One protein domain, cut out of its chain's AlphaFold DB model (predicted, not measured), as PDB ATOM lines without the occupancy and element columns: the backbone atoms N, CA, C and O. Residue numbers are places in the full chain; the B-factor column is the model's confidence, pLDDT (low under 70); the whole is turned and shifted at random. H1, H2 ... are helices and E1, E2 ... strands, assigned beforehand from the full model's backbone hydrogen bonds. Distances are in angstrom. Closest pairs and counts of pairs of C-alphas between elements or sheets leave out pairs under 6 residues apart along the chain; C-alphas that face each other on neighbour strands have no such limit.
ATOM      1  N   PRO A   5     138.656 134.442  83.843       94.38
ATOM      2  CA  PRO A   5     138.878 135.576  82.950       94.38
ATOM      3  C   PRO A   5     138.123 136.839  83.389       94.38
ATOM      4  O   PRO A   5     138.707 137.918  83.372       94.38
ATOM      5  N   LEU A   6     136.893 136.701  83.902       93.69
ATOM      6  CA  LEU A   6     136.090 137.834  84.384       93.69
ATOM      7  C   LEU A   6     136.708 138.523  85.612       93.69
ATOM      8  O   LEU A   6     136.522 139.719  85.805       93.69
ATOM      9  N   LEU A   7     137.493 137.803  86.421       91.38
ATOM     10  CA  LEU A   7     138.140 138.347  87.626       91.38
ATOM     11  C   LEU A   7     139.309 139.295  87.307       91.38
ATOM     12  O   LEU A   7     139.816 139.995  88.187       91.38
ATOM     13  N   SER A   8     139.762 139.307  86.052       90.25
ATOM     14  CA  SER A   8     140.778 140.245  85.566       90.25
ATOM     15  C   SER A   8     140.198 141.574  85.081       90.25
ATOM     16  O   SER A   8     140.963 142.441  84.670       90.25
ATOM     17  N   TYR A   9     138.874 141.757  85.143       91.12
ATOM     18  CA  TYR A   9     138.241 143.023  84.795       91.12
ATOM     19  C   TYR A   9     138.733 144.154  85.716       91.12
ATOM     20  O   TYR A   9     138.816 143.969  86.928       91.12
ATOM     21  N   ARG A  10     139.105 145.295  85.123       89.31
ATOM     22  CA  ARG A  10     139.656 146.486  85.808       89.31
ATOM     23  C   ARG A  10     138.999 147.795  85.358       89.31
ATOM     24  O   ARG A  10     139.562 148.858  85.570       89.31
ATOM     25  N   GLY A  11     137.874 147.717  84.651       88.69
ATOM     26  CA  GLY A  11     137.145 148.908  84.216       88.69
ATOM     27  C   GLY A  11     136.081 149.335  85.225       88.69
ATOM     28  O   GLY A  11     135.751 148.591  86.151       88.69
ATOM     29  N   ASP A  12     135.484 150.499  84.981       88.19
ATOM     30  CA  ASP A  12     134.506 151.106  85.889       88.19
ATOM     31  C   ASP A  12     133.238 150.259  86.028       88.19
ATOM     32  O   ASP A  12     132.793 149.962  87.137       88.19
ATOM     33  N   PHE A  13     132.659 149.844  84.899       91.75
ATOM     34  CA  PHE A  13     131.448 149.029  84.884       91.75
ATOM     35  C   PHE A  13     131.316 148.235  83.583       91.75
ATOM     36  O   PHE A  13     131.543 148.762  82.492       91.75
ATOM     37  N   ALA A  14     130.950 146.962  83.700       93.94
ATOM     38  CA  ALA A  14     130.659 146.095  82.571       93.94
ATOM     39  C   ALA A  14     129.367 145.318  82.789       93.94
ATOM     40  O   ALA A  14     129.062 144.891  83.904       93.94
ATOM     41  N   THR A  15     128.640 145.078  81.706       94.75
ATOM     42  CA  THR A  15     127.426 144.262  81.711       94.75
ATOM     43  C   THR A  15     127.242 143.554  80.368       94.75
ATOM     44  O   THR A  15     128.178 143.460  79.570       94.75
ATOM     45  N   LEU A  16     126.071 142.971  80.133       94.62
ATOM     46  CA  LEU A  16     125.765 142.233  78.918       94.62
ATOM     47  C   LEU A  16     124.959 143.108  77.959       94.62
ATOM     48  O   LEU A  16     124.116 143.888  78.382       94.62
ATOM     49  N   CYS A  17     125.161 142.940  76.656       92.38
ATOM     50  CA  CYS A  17     124.247 143.489  75.654       92.38
ATOM     51  C   CYS A  17     122.989 142.622  75.529       92.38
ATOM     52  O   CYS A  17     123.105 141.391  75.466       92.38
ATOM     53  N   ALA A  18     121.807 143.238  75.434       90.19
ATOM     54  CA  ALA A  18     120.544 142.507  75.320       90.19
ATOM     55  C   ALA A  18     120.428 141.705  74.014       90.19
ATOM     56  O   ALA A  18     119.893 140.601  74.036       90.19
ATOM     57  N   SER A  19     121.020 142.177  72.909       87.75
ATOM     58  CA  SER A  19     121.035 141.468  71.612       87.75
ATOM     59  C   SER A  19     121.750 140.104  71.664       87.75
ATOM     60  O   SER A  19     121.508 139.202  70.851       87.75
ATOM     61  N   GLY A  20     122.619 139.910  72.661       84.56
ATOM     62  CA  GLY A  20     123.251 138.626  72.947       84.56
ATOM     63  C   GLY A  20     122.288 137.573  73.506       84.56
ATOM     64  O   GLY A  20     122.612 136.388  73.465       84.56
ATOM     65  N   PHE A  21     121.108 137.977  73.979       86.88
ATOM     66  CA  PHE A  21     120.161 137.156  74.732       86.88
ATOM     67  C   PHE A  21     118.783 137.132  74.065       86.88
ATOM     68  O   PHE A  21     118.427 138.026  73.302       86.88
ATOM     69  N   SER A  22     117.987 136.108  74.369       78.25
ATOM     70  CA  SER A  22     116.586 136.039  73.939       78.25
ATOM     71  C   SER A  22     115.708 136.941  74.828       78.25
ATOM     72  O   SER A  22     114.965 136.452  75.682       78.25
ATOM     73  N   ALA A  23     115.832 138.266  74.692       64.69
ATOM     74  CA  ALA A  23     114.959 139.233  75.371       64.69
ATOM     75  C   ALA A  23     113.524 139.203  74.783       64.69
ATOM     76  O   ALA A  23     113.328 138.762  73.655       64.69
ATOM     77  N   GLU A  24     112.497 139.627  75.546       55.72
ATOM     78  CA  GLU A  24     111.177 139.893  74.912       55.72
ATOM     79  C   GLU A  24     111.323 141.217  74.176       55.72
ATOM     80  O   GLU A  24     112.071 142.081  74.629       55.72
ATOM     81  N   GLU A  25     110.575 141.347  73.084       58.94
ATOM     82  CA  GLU A  25     110.440 142.551  72.255       58.94
ATOM     83  C   GLU A  25     111.507 142.749  71.174       58.94
ATOM     84  O   GLU A  25     111.460 143.766  70.495       58.94
ATOM     85  N   GLU A  26     112.420 141.789  70.965       59.47
ATOM     86  CA  GLU A  26     113.439 141.876  69.899       59.47
ATOM     87  C   GLU A  26     114.199 143.216  69.925       59.47
ATOM     88  O   GLU A  26     114.603 143.732  68.887       59.47
ATOM     89  N   VAL A  27     114.372 143.801  71.121       63.53
ATOM     90  CA  VAL A  27     115.034 145.099  71.273       63.53
ATOM     91  C   VAL A  27     116.447 144.986  70.707       63.53
ATOM     92  O   VAL A  27     117.310 144.292  71.255       63.53
ATOM     93  N   GLU A  28     116.677 145.657  69.583       64.69
ATOM     94  CA  GLU A  28     117.995 145.765  68.973       64.69
ATOM     95  C   GLU A  28     118.837 146.752  69.791       64.69
ATOM     96  O   GLU A  28     118.776 147.963  69.604       64.69
ATOM     97  N   GLY A  29     119.622 146.222  70.730       76.44
ATOM     98  CA  GLY A  29     120.529 147.011  71.570       76.44
ATOM     99  C   GLY A  29     120.133 147.021  73.044       76.44
ATOM    100  O   GLY A  29     119.338 146.196  73.483       76.44
ATOM    101  N   GLY A  30     120.744 147.916  73.820       89.31
ATOM    102  CA  GLY A  30     120.519 148.027  75.263       89.31
ATOM    103  C   GLY A  30     121.276 146.999  76.107       89.31
ATOM    104  O   GLY A  30     122.094 146.206  75.610       89.31
ATOM    105  N   TYR A  31     121.008 147.033  77.410       92.25
ATOM    106  CA  TYR A  31     121.701 146.228  78.411       92.25
ATOM    107  C   TYR A  31     120.878 145.046  78.922       92.25
ATOM    108  O   TYR A  31     119.655 144.986  78.824       92.25
ATOM    109  N   ASN A  32     121.591 144.079  79.485       91.81
ATOM    110  CA  ASN A  32     121.049 142.972  80.246       91.81
ATOM    111  C   ASN A  32     121.856 142.826  81.540       91.81
ATOM    112  O   ASN A  32     123.026 142.444  81.530       91.81
ATOM    113  N   SER A  33     121.205 143.084  82.668       91.44
ATOM    114  CA  SER A  33     121.844 143.123  83.979       91.44
ATOM    115  C   SER A  33     122.067 141.752  84.624       91.44
ATOM    116  O   SER A  33     122.317 141.692  85.829       91.44
ATOM    117  N   SER A  34     121.945 140.637  83.890       92.25
ATOM    118  CA  SER A  34     122.117 139.291  84.472       92.25
ATOM    119  C   SER A  34     123.526 139.080  85.025       92.25
ATOM    120  O   SER A  34     123.714 138.309  85.963       92.25
ATOM    121  N   VAL A  35     124.516 139.769  84.450       94.31
ATOM    122  CA  VAL A  35     125.879 139.846  84.972       94.31
ATOM    123  C   VAL A  35     126.324 141.303  84.942       94.31
ATOM    124  O   VAL A  35     126.180 141.991  83.931       94.31
ATOM    125  N   MET A  36     126.881 141.761  86.058       93.25
ATOM    126  CA  MET A  36     127.498 143.076  86.197       93.25
ATOM    127  C   MET A  36     128.867 142.902  86.856       93.25
ATOM    128  O   MET A  36     128.990 142.130  87.807       93.25
ATOM    129  N   LEU A  37     129.883 143.597  86.348       92.44
ATOM    130  CA  LEU A  37     131.234 143.631  86.914       92.44
ATOM    131  C   LEU A  37     131.672 145.078  87.122       92.44
ATOM    132  O   LEU A  37     131.356 145.952  86.317       92.44
ATOM    133  N   TRP A  38     132.434 145.316  88.180       89.81
ATOM    134  CA  TRP A  38     133.047 146.603  88.488       89.81
ATOM    135  C   TRP A  38     134.357 146.366  89.235       89.81
ATOM    136  O   TRP A  38     134.526 145.335  89.895       89.81
ATOM    137  N   GLU A  39     135.281 147.318  89.140       86.69
ATOM    138  CA  GLU A  39     136.467 147.333  89.988       86.69
ATOM    139  C   GLU A  39     136.102 147.873  91.380       86.69
ATOM    140  O   GLU A  39     135.548 148.964  91.536       86.69
ATOM    141  N   ALA A  40     136.376 147.081  92.417       78.50
ATOM    142  CA  ALA A  40     136.017 147.435  93.786       78.50
ATOM    143  C   ALA A  40     137.007 148.428  94.413       78.50
ATOM    144  O   ALA A  40     136.638 149.153  95.339       78.50
ATOM    145  N   SER A  41     138.257 148.456  93.936       76.19
ATOM    146  CA  SER A  41     139.320 149.275  94.530       76.19
ATOM    147  C   SER A  41     139.117 150.786  94.372       76.19
ATOM    148  O   SER A  41     139.539 151.528  95.258       76.19
ATOM    149  N   ASP A  42     138.365 151.241  93.367       66.38
ATOM    150  CA  ASP A  42     138.073 152.669  93.141       66.38
ATOM    151  C   ASP A  42     136.817 153.162  93.887       66.38
ATOM    152  O   ASP A  42     136.115 154.075  93.451       66.38
ATOM    153  N   GLY A  43     136.467 152.517  95.007       64.25
ATOM    154  CA  GLY A  43     135.247 152.831  95.762       64.25
ATOM    155  C   GLY A  43     133.959 152.499  94.998       64.25
ATOM    156  O   GLY A  43     132.882 152.964  95.369       64.25
ATOM    157  N   GLY A  44     134.069 151.697  93.934       62.94
ATOM    158  CA  GLY A  44     132.958 151.273  93.095       62.94
ATOM    159  C   GLY A  44     132.379 152.382  92.220       62.94
ATOM    160  O   GLY A  44     131.187 152.328  91.980       62.94
ATOM    161  N   GLY A  45     133.164 153.368  91.761       69.56
ATOM    162  CA  GLY A  45     132.714 154.574  91.036       69.56
ATOM    163  C   GLY A  45     131.434 154.432  90.194       69.56
ATOM    164  O   GLY A  45     130.422 155.055  90.520       69.56
ATOM    165  N   GLY A  46     131.439 153.564  89.173       68.94
ATOM    166  CA  GLY A  46     130.251 153.289  88.353       68.94
ATOM    167  C   GLY A  46     129.054 152.788  89.175       68.94
ATOM    168  O   GLY A  46     127.970 153.358  89.107       68.94
ATOM    169  N   LEU A  47     129.259 151.791  90.040       74.69
ATOM    170  CA  LEU A  47     128.238 151.264  90.955       74.69
ATOM    171  C   LEU A  47     127.778 152.278  92.021       74.69
ATOM    172  O   LEU A  47     126.612 152.290  92.409       74.69
ATOM    173  N   SER A  48     128.664 153.154  92.490       73.19
ATOM    174  CA  SER A  48     128.344 154.202  93.453       73.19
ATOM    175  C   SER A  48     127.426 155.241  92.820       73.19
ATOM    176  O   SER A  48     126.491 155.690  93.480       73.19
ATOM    177  N   ALA A  49     127.638 155.597  91.549       70.88
ATOM    178  CA  ALA A  49     126.721 156.455  90.800       70.88
ATOM    179  C   ALA A  49     125.353 155.777  90.596       70.88
ATOM    180  O   ALA A  49     124.325 156.411  90.834       70.88
ATOM    181  N   LEU A  50     125.340 154.473  90.265       76.00
ATOM    182  CA  LEU A  50     124.112 153.668  90.172       76.00
ATOM    183  C   LEU A  50     123.299 153.704  91.473       76.00
ATOM    184  O   LEU A  50     122.083 153.883  91.434       76.00
ATOM    185  N   PHE A  51     123.967 153.513  92.613       76.94
ATOM    186  CA  PHE A  51     123.319 153.375  93.915       76.94
ATOM    187  C   PHE A  51     122.940 154.724  94.537       76.94
ATOM    188  O   PHE A  51     121.877 154.850  95.134       76.94
ATOM    189  N   SER A  52     123.772 155.756  94.369       80.25
ATOM    190  CA  SER A  52     123.532 157.080  94.968       80.25
ATOM    191  C   SER A  52     122.341 157.806  94.344       80.25
ATOM    192  O   SER A  52     121.702 158.612  95.013       80.25
ATOM    193  N   GLY A  53     122.046 157.531  93.070       79.50
ATOM    194  CA  GLY A  53     120.873 158.070  92.378       79.50
ATOM    195  C   GLY A  53     119.588 157.270  92.607       79.50
ATOM    196  O   GLY A  53     118.524 157.696  92.163       79.50
ATOM    197  N   LEU A  54     119.674 156.113  93.268       84.50
ATOM    198  CA  LEU A  54     118.554 155.204  93.451       84.50
ATOM    199  C   LEU A  54     117.948 155.369  94.846       84.50
ATOM    200  O   LEU A  54     118.337 154.694  95.796       84.50
ATOM    201  N   ASP A  55     116.967 156.259  94.967       86.06
ATOM    202  CA  ASP A  55     116.124 156.335  96.161       86.06
ATOM    203  C   ASP A  55     114.802 155.565  95.977       86.06
ATOM    204  O   ASP A  55     114.495 155.036  94.906       86.06
ATOM    205  N   GLY A  56     114.003 155.484  97.045       85.81
ATOM    206  CA  GLY A  56     112.723 154.773  97.012       85.81
ATOM    207  C   GLY A  56     111.696 155.377  96.046       85.81
ATOM    208  O   GLY A  56     110.880 154.638  95.499       85.81
ATOM    209  N   ALA A  57     111.738 156.690  95.804       88.12
ATOM    210  CA  ALA A  57     110.828 157.357  94.879       88.12
ATOM    211  C   ALA A  57     111.223 157.062  93.426       88.12
ATOM    212  O   ALA A  57     110.371 156.658  92.635       88.12
ATOM    213  N   VAL A  58     112.512 157.170  93.096       87.19
ATOM    214  CA  VAL A  58     113.057 156.780  91.790       87.19
ATOM    215  C   VAL A  58     112.752 155.312  91.531       87.19
ATOM    216  O   VAL A  58     112.136 154.998  90.515       87.19
ATOM    217  N   PHE A  59     113.083 154.426  92.475       86.56
ATOM    218  CA  PHE A  59     112.849 152.989  92.340       86.56
ATOM    219  C   PHE A  59     111.369 152.657  92.102       86.56
ATOM    220  O   PHE A  59     111.067 151.798  91.279       86.56
ATOM    221  N   SER A  60     110.437 153.376  92.741       88.38
ATOM    222  CA  SER A  60     108.990 153.184  92.532       88.38
ATOM    223  C   SER A  60     108.503 153.538  91.121       88.38
ATOM    224  O   SER A  60     107.455 153.060  90.691       88.38
ATOM    225  N   CYS A  61     109.273 154.350  90.398       87.50
ATOM    226  CA  CYS A  61     108.991 154.768  89.029       87.50
ATOM    227  C   CYS A  61     109.780 153.957  87.989       87.50
ATOM    228  O   CYS A  61     109.518 154.088  86.791       87.50
ATOM    229  N   LEU A  62     110.749 153.135  88.409       87.19
ATOM    230  CA  LEU A  62     111.543 152.334  87.485       87.19
ATOM    231  C   LEU A  62     110.716 151.173  86.944       87.19
ATOM    232  O   LEU A  62     110.419 150.205  87.637       87.19
ATOM    233  N   MET A  63     110.405 151.250  85.653       82.25
ATOM    234  CA  MET A  63     109.766 150.150  84.935       82.25
ATOM    235  C   MET A  63     110.732 148.982  84.705       82.25
ATOM    236  O   MET A  63     110.334 147.821  84.786       82.25
ATOM    237  N   ARG A  64     112.007 149.276  84.408       85.56
ATOM    238  CA  ARG A  64     113.038 148.273  84.114       85.56
ATOM    239  C   ARG A  64     114.399 148.718  84.626       85.56
ATOM    240  O   ARG A  64     114.831 149.837  84.362       85.56
ATOM    241  N   TRP A  65     115.088 147.802  85.302       88.06
ATOM    242  CA  TRP A  65     116.440 148.034  85.801       88.06
ATOM    243  C   TRP A  65     117.455 148.232  84.668       88.06
ATOM    244  O   TRP A  65     118.267 149.145  84.745       88.06
ATOM    245  N   ASP A  66     117.362 147.459  83.581       89.25
ATOM    246  CA  ASP A  66     118.270 147.603  82.431       89.25
ATOM    247  C   ASP A  66     118.218 149.017  81.828       89.25
ATOM    248  O   ASP A  66     119.255 149.634  81.615       89.25
ATOM    249  N   HIS A  67     117.015 149.582  81.657       88.81
ATOM    250  CA  HIS A  67     116.849 150.951  81.153       88.81
ATOM    251  C   HIS A  67     117.427 151.995  82.112       88.81
ATOM    252  O   HIS A  67     117.930 153.024  81.672       88.81
ATOM    253  N   TRP A  68     117.355 151.752  83.425       88.50
ATOM    254  CA  TRP A  68     118.033 152.614  84.387       88.50
ATOM    255  C   TRP A  68     119.539 152.590  84.142       88.50
ATOM    256  O   TRP A  68     120.120 153.650  83.934       88.50
ATOM    257  N   LEU A  69     120.149 151.401  84.067       90.00
ATOM    258  CA  LEU A  69     121.582 151.254  83.791       90.00
ATOM    259  C   LEU A  69     122.008 151.978  82.506       90.00
ATOM    260  O   LEU A  69     123.031 152.653  82.512       90.00
ATOM    261  N   GLU A  70     121.215 151.884  81.437       89.25
ATOM    262  CA  GLU A  70     121.468 152.586  80.170       89.25
ATOM    263  C   GLU A  70     121.508 154.114  80.336       89.25
ATOM    264  O   GLU A  70     122.308 154.783  79.686       89.25
ATOM    265  N   MET A  71     120.688 154.675  81.230       86.75
ATOM    266  CA  MET A  71     120.659 156.119  81.485       86.75
ATOM    267  C   MET A  71     121.827 156.602  82.347       86.75
ATOM    268  O   MET A  71     122.337 157.697  82.119       86.75
ATOM    269  N   VAL A  72     122.226 155.830  83.363       86.94
ATOM    270  CA  VAL A  72     123.241 156.275  84.336       86.94
ATOM    271  C   VAL A  72     124.656 155.787  84.028       86.94
ATOM    272  O   VAL A  72     125.613 156.375  84.525       86.94
ATOM    273  N   VAL A  73     124.809 154.759  83.187       88.50
ATOM    274  CA  VAL A  73     126.105 154.237  82.719       88.50
ATOM    275  C   VAL A  73     126.034 153.955  81.207       88.50
ATOM    276  O   VAL A  73     126.045 152.799  80.780       88.50
ATOM    277  N   PRO A  74     125.946 154.997  80.360       88.19
ATOM    278  CA  PRO A  74     125.724 154.837  78.918       88.19
ATOM    279  C   PRO A  74     126.882 154.154  78.170       88.19
ATOM    280  O   PRO A  74     126.665 153.613  77.092       88.19
ATOM    281  N   ASP A  75     128.082 154.124  78.755       89.38
ATOM    282  CA  ASP A  75     129.301 153.581  78.139       89.38
ATOM    283  C   ASP A  75     129.797 152.305  78.848       89.38
ATOM    284  O   ASP A  75     130.995 152.105  79.058       89.38
ATOM    285  N   ALA A  76     128.878 151.431  79.271       91.94
ATOM    286  CA  ALA A  76     129.246 150.185  79.936       91.94
ATOM    287  C   ALA A  76     130.025 149.266  78.986       91.94
ATOM    288  O   ALA A  76     129.635 149.032  77.839       91.94
ATOM    289  N   HIS A  77     131.095 148.655  79.492       94.31
ATOM    290  CA  HIS A  77     131.805 147.634  78.734       94.31
ATOM    291  C   HIS A  77     130.927 146.391  78.548       94.31
ATOM    292  O   HIS A  77     130.389 145.833  79.506       94.31
ATOM    293  N   LEU A  78     130.813 145.916  77.311       94.69
ATOM    294  CA  LEU A  78     129.995 144.751  76.988       94.69
ATOM    295  C   LEU A  78     130.833 143.476  77.084       94.69
ATOM    296  O   LEU A  78     131.725 143.237  76.269       94.69
ATOM    297  N   LEU A  79     130.529 142.621  78.061       95.38
ATOM    298  CA  LEU A  79     131.329 141.423  78.349       95.38
ATOM    299  C   LEU A  79     131.391 140.443  77.174       95.38
ATOM    300  O   LEU A  79     132.379 139.727  77.029       95.38
ATOM    301  N   GLN A  80     130.377 140.421  76.305       92.75
ATOM    302  CA  GLN A  80     130.394 139.561  75.121       92.75
ATOM    303  C   GLN A  80     131.443 139.981  74.080       92.75
ATOM    304  O   GLN A  80     131.818 139.159  73.248       92.75
ATOM    305  N   GLN A  81     131.925 141.229  74.117       93.31
ATOM    306  CA  GLN A  81     132.965 141.711  73.204       93.31
ATOM    307  C   GLN A  81     134.362 141.246  73.634       93.31
ATOM    308  O   GLN A  81     135.179 140.895  72.785       93.31
ATOM    309  N   SER A  82     134.639 141.208  74.942       93.69
ATOM    310  CA  SER A  82     135.936 140.784  75.491       93.69
ATOM    311  C   SER A  82     136.009 139.290  75.820       93.69
ATOM    312  O   SER A  82     137.090 138.702  75.797       93.69
ATOM    313  N   HIS A  83     134.869 138.658  76.111       94.19
ATOM    314  CA  HIS A  83     134.773 137.254  76.510       94.19
ATOM    315  C   HIS A  83     133.652 136.533  75.742       94.19
ATOM    316  O   HIS A  83     132.654 136.113  76.343       94.19
ATOM    317  N   PRO A  84     133.788 136.379  74.410       92.81
ATOM    318  CA  PRO A  84     132.763 135.739  73.595       92.81
ATOM    319  C   PRO A  84     132.479 134.316  74.091       92.81
ATOM    320  O   PRO A  84     133.398 133.568  74.418       92.81
ATOM    321  N   GLN A  85     131.193 133.956  74.151       92.69
ATOM    322  CA  GLN A  85     130.675 132.648  74.594       92.69
ATOM    323  C   GLN A  85     130.988 132.245  76.047       92.69
ATOM    324  O   GLN A  85     130.557 131.183  76.491       92.69
ATOM    325  N   LEU A  86     131.678 133.081  76.831       96.31
ATOM    326  CA  LEU A  86     131.937 132.781  78.240       96.31
ATOM    327  C   LEU A  86     130.656 132.869  79.085       96.31
ATOM    328  O   LEU A  86     130.486 132.113  80.045       96.31
ATOM    329  N   ILE A  87     129.769 133.789  78.709       96.88
ATOM    330  CA  ILE A  87     128.456 134.017  79.311       96.88
ATOM    331  C   ILE A  87     127.421 133.815  78.209       96.88
ATOM    332  O   ILE A  87     127.498 134.467  77.166       96.88
ATOM    333  N   VAL A  88     126.474 132.907  78.426       95.50
ATOM    334  CA  VAL A  88     125.509 132.489  77.404       95.50
ATOM    335  C   VAL A  88     124.075 132.549  77.913       95.50
ATOM    336  O   VAL A  88     123.794 132.319  79.085       95.50
ATOM    337  N   ASP A  89     123.153 132.845  77.004       93.88
ATOM    338  CA  ASP A  89     121.712 132.682  77.199       93.88
ATOM    339  C   ASP A  89     121.313 131.208  77.120       93.88
ATOM    340  O   ASP A  89     121.658 130.543  76.138       93.88
ATOM    341  N   TYR A  90     120.543 130.730  78.098       94.12
ATOM    342  CA  TYR A  90     120.010 129.371  78.100       94.12
ATOM    343  C   TYR A  90     119.201 129.077  76.825       94.12
ATOM    344  O   TYR A  90     119.556 128.180  76.067       94.12
ATOM    345  N   ARG A  91     118.177 129.882  76.515       91.19
ATOM    346  CA  ARG A  91     117.276 129.605  75.381       91.19
ATOM    347  C   ARG A  91     117.993 129.630  74.030       91.19
ATOM    348  O   ARG A  91     117.755 128.764  73.195       91.19
ATOM    349  N   LYS A  92     118.870 130.611  73.808       90.75
ATOM    350  CA  LYS A  92     119.566 130.805  72.526       90.75
ATOM    351  C   LYS A  92     120.701 129.814  72.306       90.75
ATOM    352  O   LYS A  92     120.896 129.370  71.180       90.75
ATOM    353  N   HIS A  93     121.469 129.492  73.347       93.88
ATOM    354  CA  HIS A  93     122.715 128.732  73.192       93.88
ATOM    355  C   HIS A  93     122.610 127.277  73.656       93.88
ATOM    356  O   HIS A  93     123.466 126.481  73.287       93.88
ATOM    357  N   CYS A  94     121.578 126.924  74.428       93.56
ATOM    358  CA  CYS A  94     121.363 125.569  74.949       93.56
ATOM    359  C   CYS A  94     120.178 124.862  74.262       93.56
ATOM    360  O   CYS A  94     119.766 123.792  74.684       93.56
ATOM    361  N   ALA A  95     119.633 125.408  73.166       88.38
ATOM    362  CA  ALA A  95     118.511 124.794  72.439       88.38
ATOM    363  C   ALA A  95     118.808 123.372  71.915       88.38
ATOM    364  O   ALA A  95     117.889 122.593  71.681       88.38
ATOM    365  N   ALA A  96     120.088 123.038  71.718       88.44
ATOM    366  CA  ALA A  96     120.549 121.711  71.307       88.44
ATOM    367  C   ALA A  96     121.007 120.825  72.489       88.44
ATOM    368  O   ALA A  96     121.599 119.771  72.257       88.44
ATOM    369  N   GLY A  97     120.765 121.247  73.737       90.88
ATOM    370  CA  GLY A  97     121.134 120.530  74.958       90.88
ATOM    371  C   GLY A  97     122.119 121.310  75.831       90.88
ATOM    372  O   GLY A  97     121.831 122.407  76.298       90.88
ATOM    373  N   ALA A  98     123.293 120.735  76.101       93.50
ATOM    374  CA  ALA A  98     124.275 121.353  76.993       93.50
ATOM    375  C   ALA A  98     124.810 122.704  76.460       93.50
ATOM    376  O   ALA A  98     124.838 122.921  75.245       93.50
ATOM    377  N   PRO A  99     125.287 123.601  77.347       95.44
ATOM    378  CA  PRO A  99     125.910 124.856  76.939       95.44
ATOM    379  C   PRO A  99     127.131 124.612  76.038       95.44
ATOM    380  O   PRO A  99     127.801 123.583  76.186       95.44
ATOM    381  N   PRO A 100     127.477 125.562  75.148       94.62
ATOM    382  CA  PRO A 100     128.644 125.432  74.282       94.62
ATOM    383  C   PRO A 100     129.937 125.260  75.088       94.62
ATOM    384  O   PRO A 100     130.070 125.748  76.217       94.62
ATOM    385  N   GLU A 101     130.911 124.569  74.494       93.88
ATOM    386  CA  GLU A 101     132.198 124.321  75.139       93.88
ATOM    387  C   GLU A 101     132.861 125.640  75.561       93.88
ATOM    388  O   GLU A 101     132.880 126.627  74.831       93.88
ATOM    389  N   GLY A 102     133.395 125.664  76.782       94.06
ATOM    390  CA  GLY A 102     134.025 126.856  77.346       94.06
ATOM    391  C   GLY A 102     133.072 127.802  78.082       94.06
ATOM    392  O   GLY A 102     133.556 128.530  78.954       94.06
ATOM    393  N   ALA A 103     131.750 127.724  77.868       96.25
ATOM    394  CA  ALA A 103     130.776 128.532  78.607       96.25
ATOM    395  C   ALA A 103     130.949 128.355  80.123       96.25
ATOM    396  O   ALA A 103     131.039 127.235  80.636       96.25
ATOM    397  N   ALA A 104     131.067 129.464  80.851       96.00
ATOM    398  CA  ALA A 104     131.285 129.484  82.296       96.00
ATOM    399  C   ALA A 104     130.036 129.901  83.076       96.00
ATOM    400  O   ALA A 104     129.874 129.470  84.213       96.00
ATOM    401  N   ILE A 105     129.176 130.723  82.473       96.00
ATOM    402  CA  ILE A 105     127.936 131.210  83.077       96.00
ATOM    403  C   ILE A 105     126.806 131.010  82.071       96.00
ATOM    404  O   ILE A 105     126.918 131.442  80.924       96.00
ATOM    405  N   VAL A 106     125.713 130.390  82.514       95.38
ATOM    406  CA  VAL A 106     124.463 130.304  81.753       95.38
ATOM    407  C   VAL A 106     123.432 131.172  82.456       95.38
ATOM    408  O   VAL A 106     123.104 130.926  83.618       95.38
ATOM    409  N   CYS A 107     122.934 132.201  81.778       94.62
ATOM    410  CA  CYS A 107     121.863 133.031  82.310       94.62
ATOM    411  C   CYS A 107     120.506 132.469  81.882       94.62
ATOM    412  O   CYS A 107     120.316 132.060  80.736       94.62
ATOM    413  N   PHE A 108     119.554 132.521  82.811       92.62
ATOM    414  CA  PHE A 108     118.159 132.130  82.617       92.62
ATOM    415  C   PHE A 108     117.277 133.385  82.690       92.62
ATOM    416  O   PHE A 108     116.644 133.643  83.722       92.62
ATOM    417  N   PRO A 109     117.282 134.239  81.646       85.25
ATOM    418  CA  PRO A 109     116.441 135.422  81.641       85.25
ATOM    419  C   PRO A 109     114.968 135.004  81.639       85.25
ATOM    420  O   PRO A 109     114.523 134.203  80.817       85.25
ATOM    421  N   ARG A 110     114.203 135.575  82.574       81.38
ATOM    422  CA  ARG A 110     112.780 135.286  82.813       81.38
ATOM    423  C   ARG A 110     112.462 133.815  83.080       81.38
ATOM    424  O   ARG A 110     112.461 133.443  84.249       81.38
ATOM    425  N   TRP A 111     112.142 133.040  82.046       82.38
ATOM    426  CA  TRP A 111     111.597 131.686  82.135       82.38
ATOM    427  C   TRP A 111     112.263 130.773  81.087       82.38
ATOM    428  O   TRP A 111     112.556 131.261  79.998       82.38
ATOM    429  N   PRO A 112     112.459 129.470  81.325       91.19
ATOM    430  CA  PRO A 112     112.323 128.821  82.624       91.19
ATOM    431  C   PRO A 112     113.363 129.351  83.611       91.19
ATOM    432  O   PRO A 112     114.413 129.869  83.217       91.19
ATOM    433  N   LYS A 113     113.065 129.261  84.905       90.50
ATOM    434  CA  LYS A 113     114.103 129.298  85.936       90.50
ATOM    435  C   LYS A 113     114.909 127.998  85.883       90.50
ATOM    436  O   LYS A 113     114.393 126.995  85.398       90.50
ATOM    437  N   PRO A 114     116.145 127.971  86.411       91.88
ATOM    438  CA  PRO A 114     116.968 126.761  86.375       91.88
ATOM    439  C   PRO A 114     116.261 125.506  86.915       91.88
ATOM    440  O   PRO A 114     116.375 124.443  86.326       91.88
ATOM    441  N   HIS A 115     115.474 125.626  87.986       89.69
ATOM    442  CA  HIS A 115     114.738 124.504  88.589       89.69
ATOM    443  C   HIS A 115     113.460 124.094  87.832       89.69
ATOM    444  O   HIS A 115     112.820 123.117  88.203       89.69
ATOM    445  N   GLU A 116     113.065 124.843  86.804       91.69
ATOM    446  CA  GLU A 116     111.905 124.543  85.951       91.69
ATOM    447  C   GLU A 116     112.329 123.972  84.590       91.69
ATOM    448  O   GLU A 116     111.478 123.690  83.751       91.69
ATOM    449  N   ALA A 117     113.635 123.878  84.333       91.56
ATOM    450  CA  ALA A 117     114.178 123.411  83.069       91.56
ATOM    451  C   ALA A 117     114.456 121.901  83.116       91.56
ATOM    452  O   ALA A 117     115.030 121.397  84.081       91.56
ATOM    453  N   ASP A 118     114.081 121.195  82.047       89.81
ATOM    454  CA  ASP A 118     114.128 119.726  81.978       89.81
ATOM    455  C   ASP A 118     115.513 119.158  81.602       89.81
ATOM    456  O   ASP A 118     115.708 117.942  81.592       89.81
ATOM    457  N   ASP A 119     116.494 120.006  81.276       92.88
ATOM    458  CA  ASP A 119     117.824 119.540  80.886       92.88
ATOM    459  C   ASP A 119     118.583 118.888  82.057       92.88
ATOM    460  O   ASP A 119     118.896 119.527  83.064       92.88
ATOM    461  N   GLU A 120     119.008 117.633  81.874       92.38
ATOM    462  CA  GLU A 120     119.727 116.847  82.894       92.38
ATOM    463  C   GLU A 120     121.000 117.532  83.419       92.38
ATOM    464  O   GLU A 120     121.368 117.413  84.595       92.38
ATOM    465  N   TRP A 121     121.693 118.282  82.553       92.31
ATOM    466  CA  TRP A 121     122.906 118.992  82.948       92.31
ATOM    467  C   TRP A 121     122.610 120.093  83.973       92.31
ATOM    468  O   TRP A 121     123.476 120.383  84.802       92.31
ATOM    469  N   ILE A 122     121.404 120.670  83.973       93.56
ATOM    470  CA  ILE A 122     121.007 121.704  84.932       93.56
ATOM    471  C   ILE A 122     120.858 121.089  86.315       93.56
ATOM    472  O   ILE A 122     121.465 121.599  87.252       93.56
ATOM    473  N   ALA A 123     120.175 119.949  86.437       89.50
ATOM    474  CA  ALA A 123     120.030 119.234  87.709       89.50
ATOM    475  C   ALA A 123     121.384 118.845  88.340       89.50
ATOM    476  O   ALA A 123     121.511 118.721  89.556       89.50
ATOM    477  N   THR A 124     122.429 118.689  87.520       89.94
ATOM    478  CA  THR A 124     123.791 118.395  87.999       89.94
ATOM    479  C   THR A 124     124.503 119.632  88.580       89.94
ATOM    480  O   THR A 124     125.374 119.494  89.444       89.94
ATOM    481  N   HIS A 125     124.151 120.840  88.125       89.38
ATOM    482  CA  HIS A 125     124.830 122.098  88.478       89.38
ATOM    483  C   HIS A 125     124.014 123.006  89.406       89.38
ATOM    484  O   HIS A 125     124.595 123.756  90.189       89.38
ATOM    485  N   TRP A 126     122.687 122.945  89.330       86.62
ATOM    486  CA  TRP A 126     121.768 123.679  90.185       86.62
ATOM    487  C   TRP A 126     121.433 122.827  91.411       86.62
ATOM    488  O   TRP A 126     120.794 121.785  91.295       86.62
TER     489      TRP A 126
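What this domain is: This is residues 5 to 126 of the 128 residues of the protein "Hypothetical protein" of Coccolithus braarudii (UniProt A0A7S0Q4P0). A small two-strand hairpin, E1 and E2, lies in the middle, between a loose group of short helices, H2, H3 and H4, at one end and a parallel strand pair, E3 and E4, with H6 and H7 at the other. H4 packs on E2, H5 packs on E1, and H7 lies at the far end after a long link. The printed part has 122 residues, with seven named helices and four named strands in the order H1 E1 E2 H2 H3 H4 H5 E3 H6 E4 H7. The class is mixed, helices and strands, with 57 residues, under half, in named elements. The whole is compact, with a radius of gyration of the C-alphas of 15.6 A and spans of 42 by 33 by 27 A.

Where its parts are: H1, residues 5 to 8, begins at C-alpha 5 at (138.878, 135.576, 82.950). E1 is residues 14 to 17, 9.8 A long, and E2 is residues 31 to 37, 13.0 A long, beginning at C-alpha 31 at (121.701, 146.228, 78.411). H2, residues 45 to 52, measures 10.3 A, H3 is residues 56 to 61, and H4, residues 65 to 72, measures 10.8 A. H5 is residues 79 to 82, E3 residues 87 to 89, H6 residues 90 to 93 and E4 residues 105 to 107. H7, residues 120 to 125, measures 9.2 A and ends at C-alpha 125 at (124.830, 122.098, 88.478).

How they stand to each other: E1 and E2 form an antiparallel hairpin at 152 degrees, with N 14 and O 37 at 2.8 A and N 32 and O 16 at 2.8 A, within hydrogen-bond range. Residues 14 to 15 of E1 also pair with residues 77 to 78, parallel. The closest C-alphas of E1 and H5 are those of Leu 16 and Leu 79, 5.7 A apart; for E2 and H4 they are those of Tyr 31 and Asp 66, 5.5 A apart. H2 and H4 only just touch, with 3 pairs of C-alphas within 8 A, the closest Leu 50 and Val 72 at 6.5 A, at a steep tilt of 66 degrees, opposite ways. H3 is apart from H2 and from H4. The closest C-alphas of H1 and E2 are those of Leu 6 and Leu 37, 8.0 A apart. Those of E2 and E4 are Ser 34 and Cys 107, 6.6 A apart. E3 and E4 are parallel at 29 degrees, with N 88 and O 105 at 2.9 A, within hydrogen-bond range. E3, H6 and E4 make a strand-helix-strand unit, two parallel neighbour strands with a helix between them in the chain, and its crossover is right-handed. H7 is apart from H6 and from E3. In H2, H3, H4 and H7 every O i to N i+4 pair is within hydrogen-bond range; H1, H5 and H6 are too short for such a pair, and their one O i to N i+3 pair is within range in H1 and H5 but not in H6.

The domain as a whole: The two C-alphas farthest apart are those of Ala 57 and Glu 101, at 44.0 A. The printed part has no cut. The links E1 to E2, H6 to E4 and E4 to H7 are long. The mean pLDDT of the printed part is 87.1, and residues 23 to 28 and 42 to 46 are under 70.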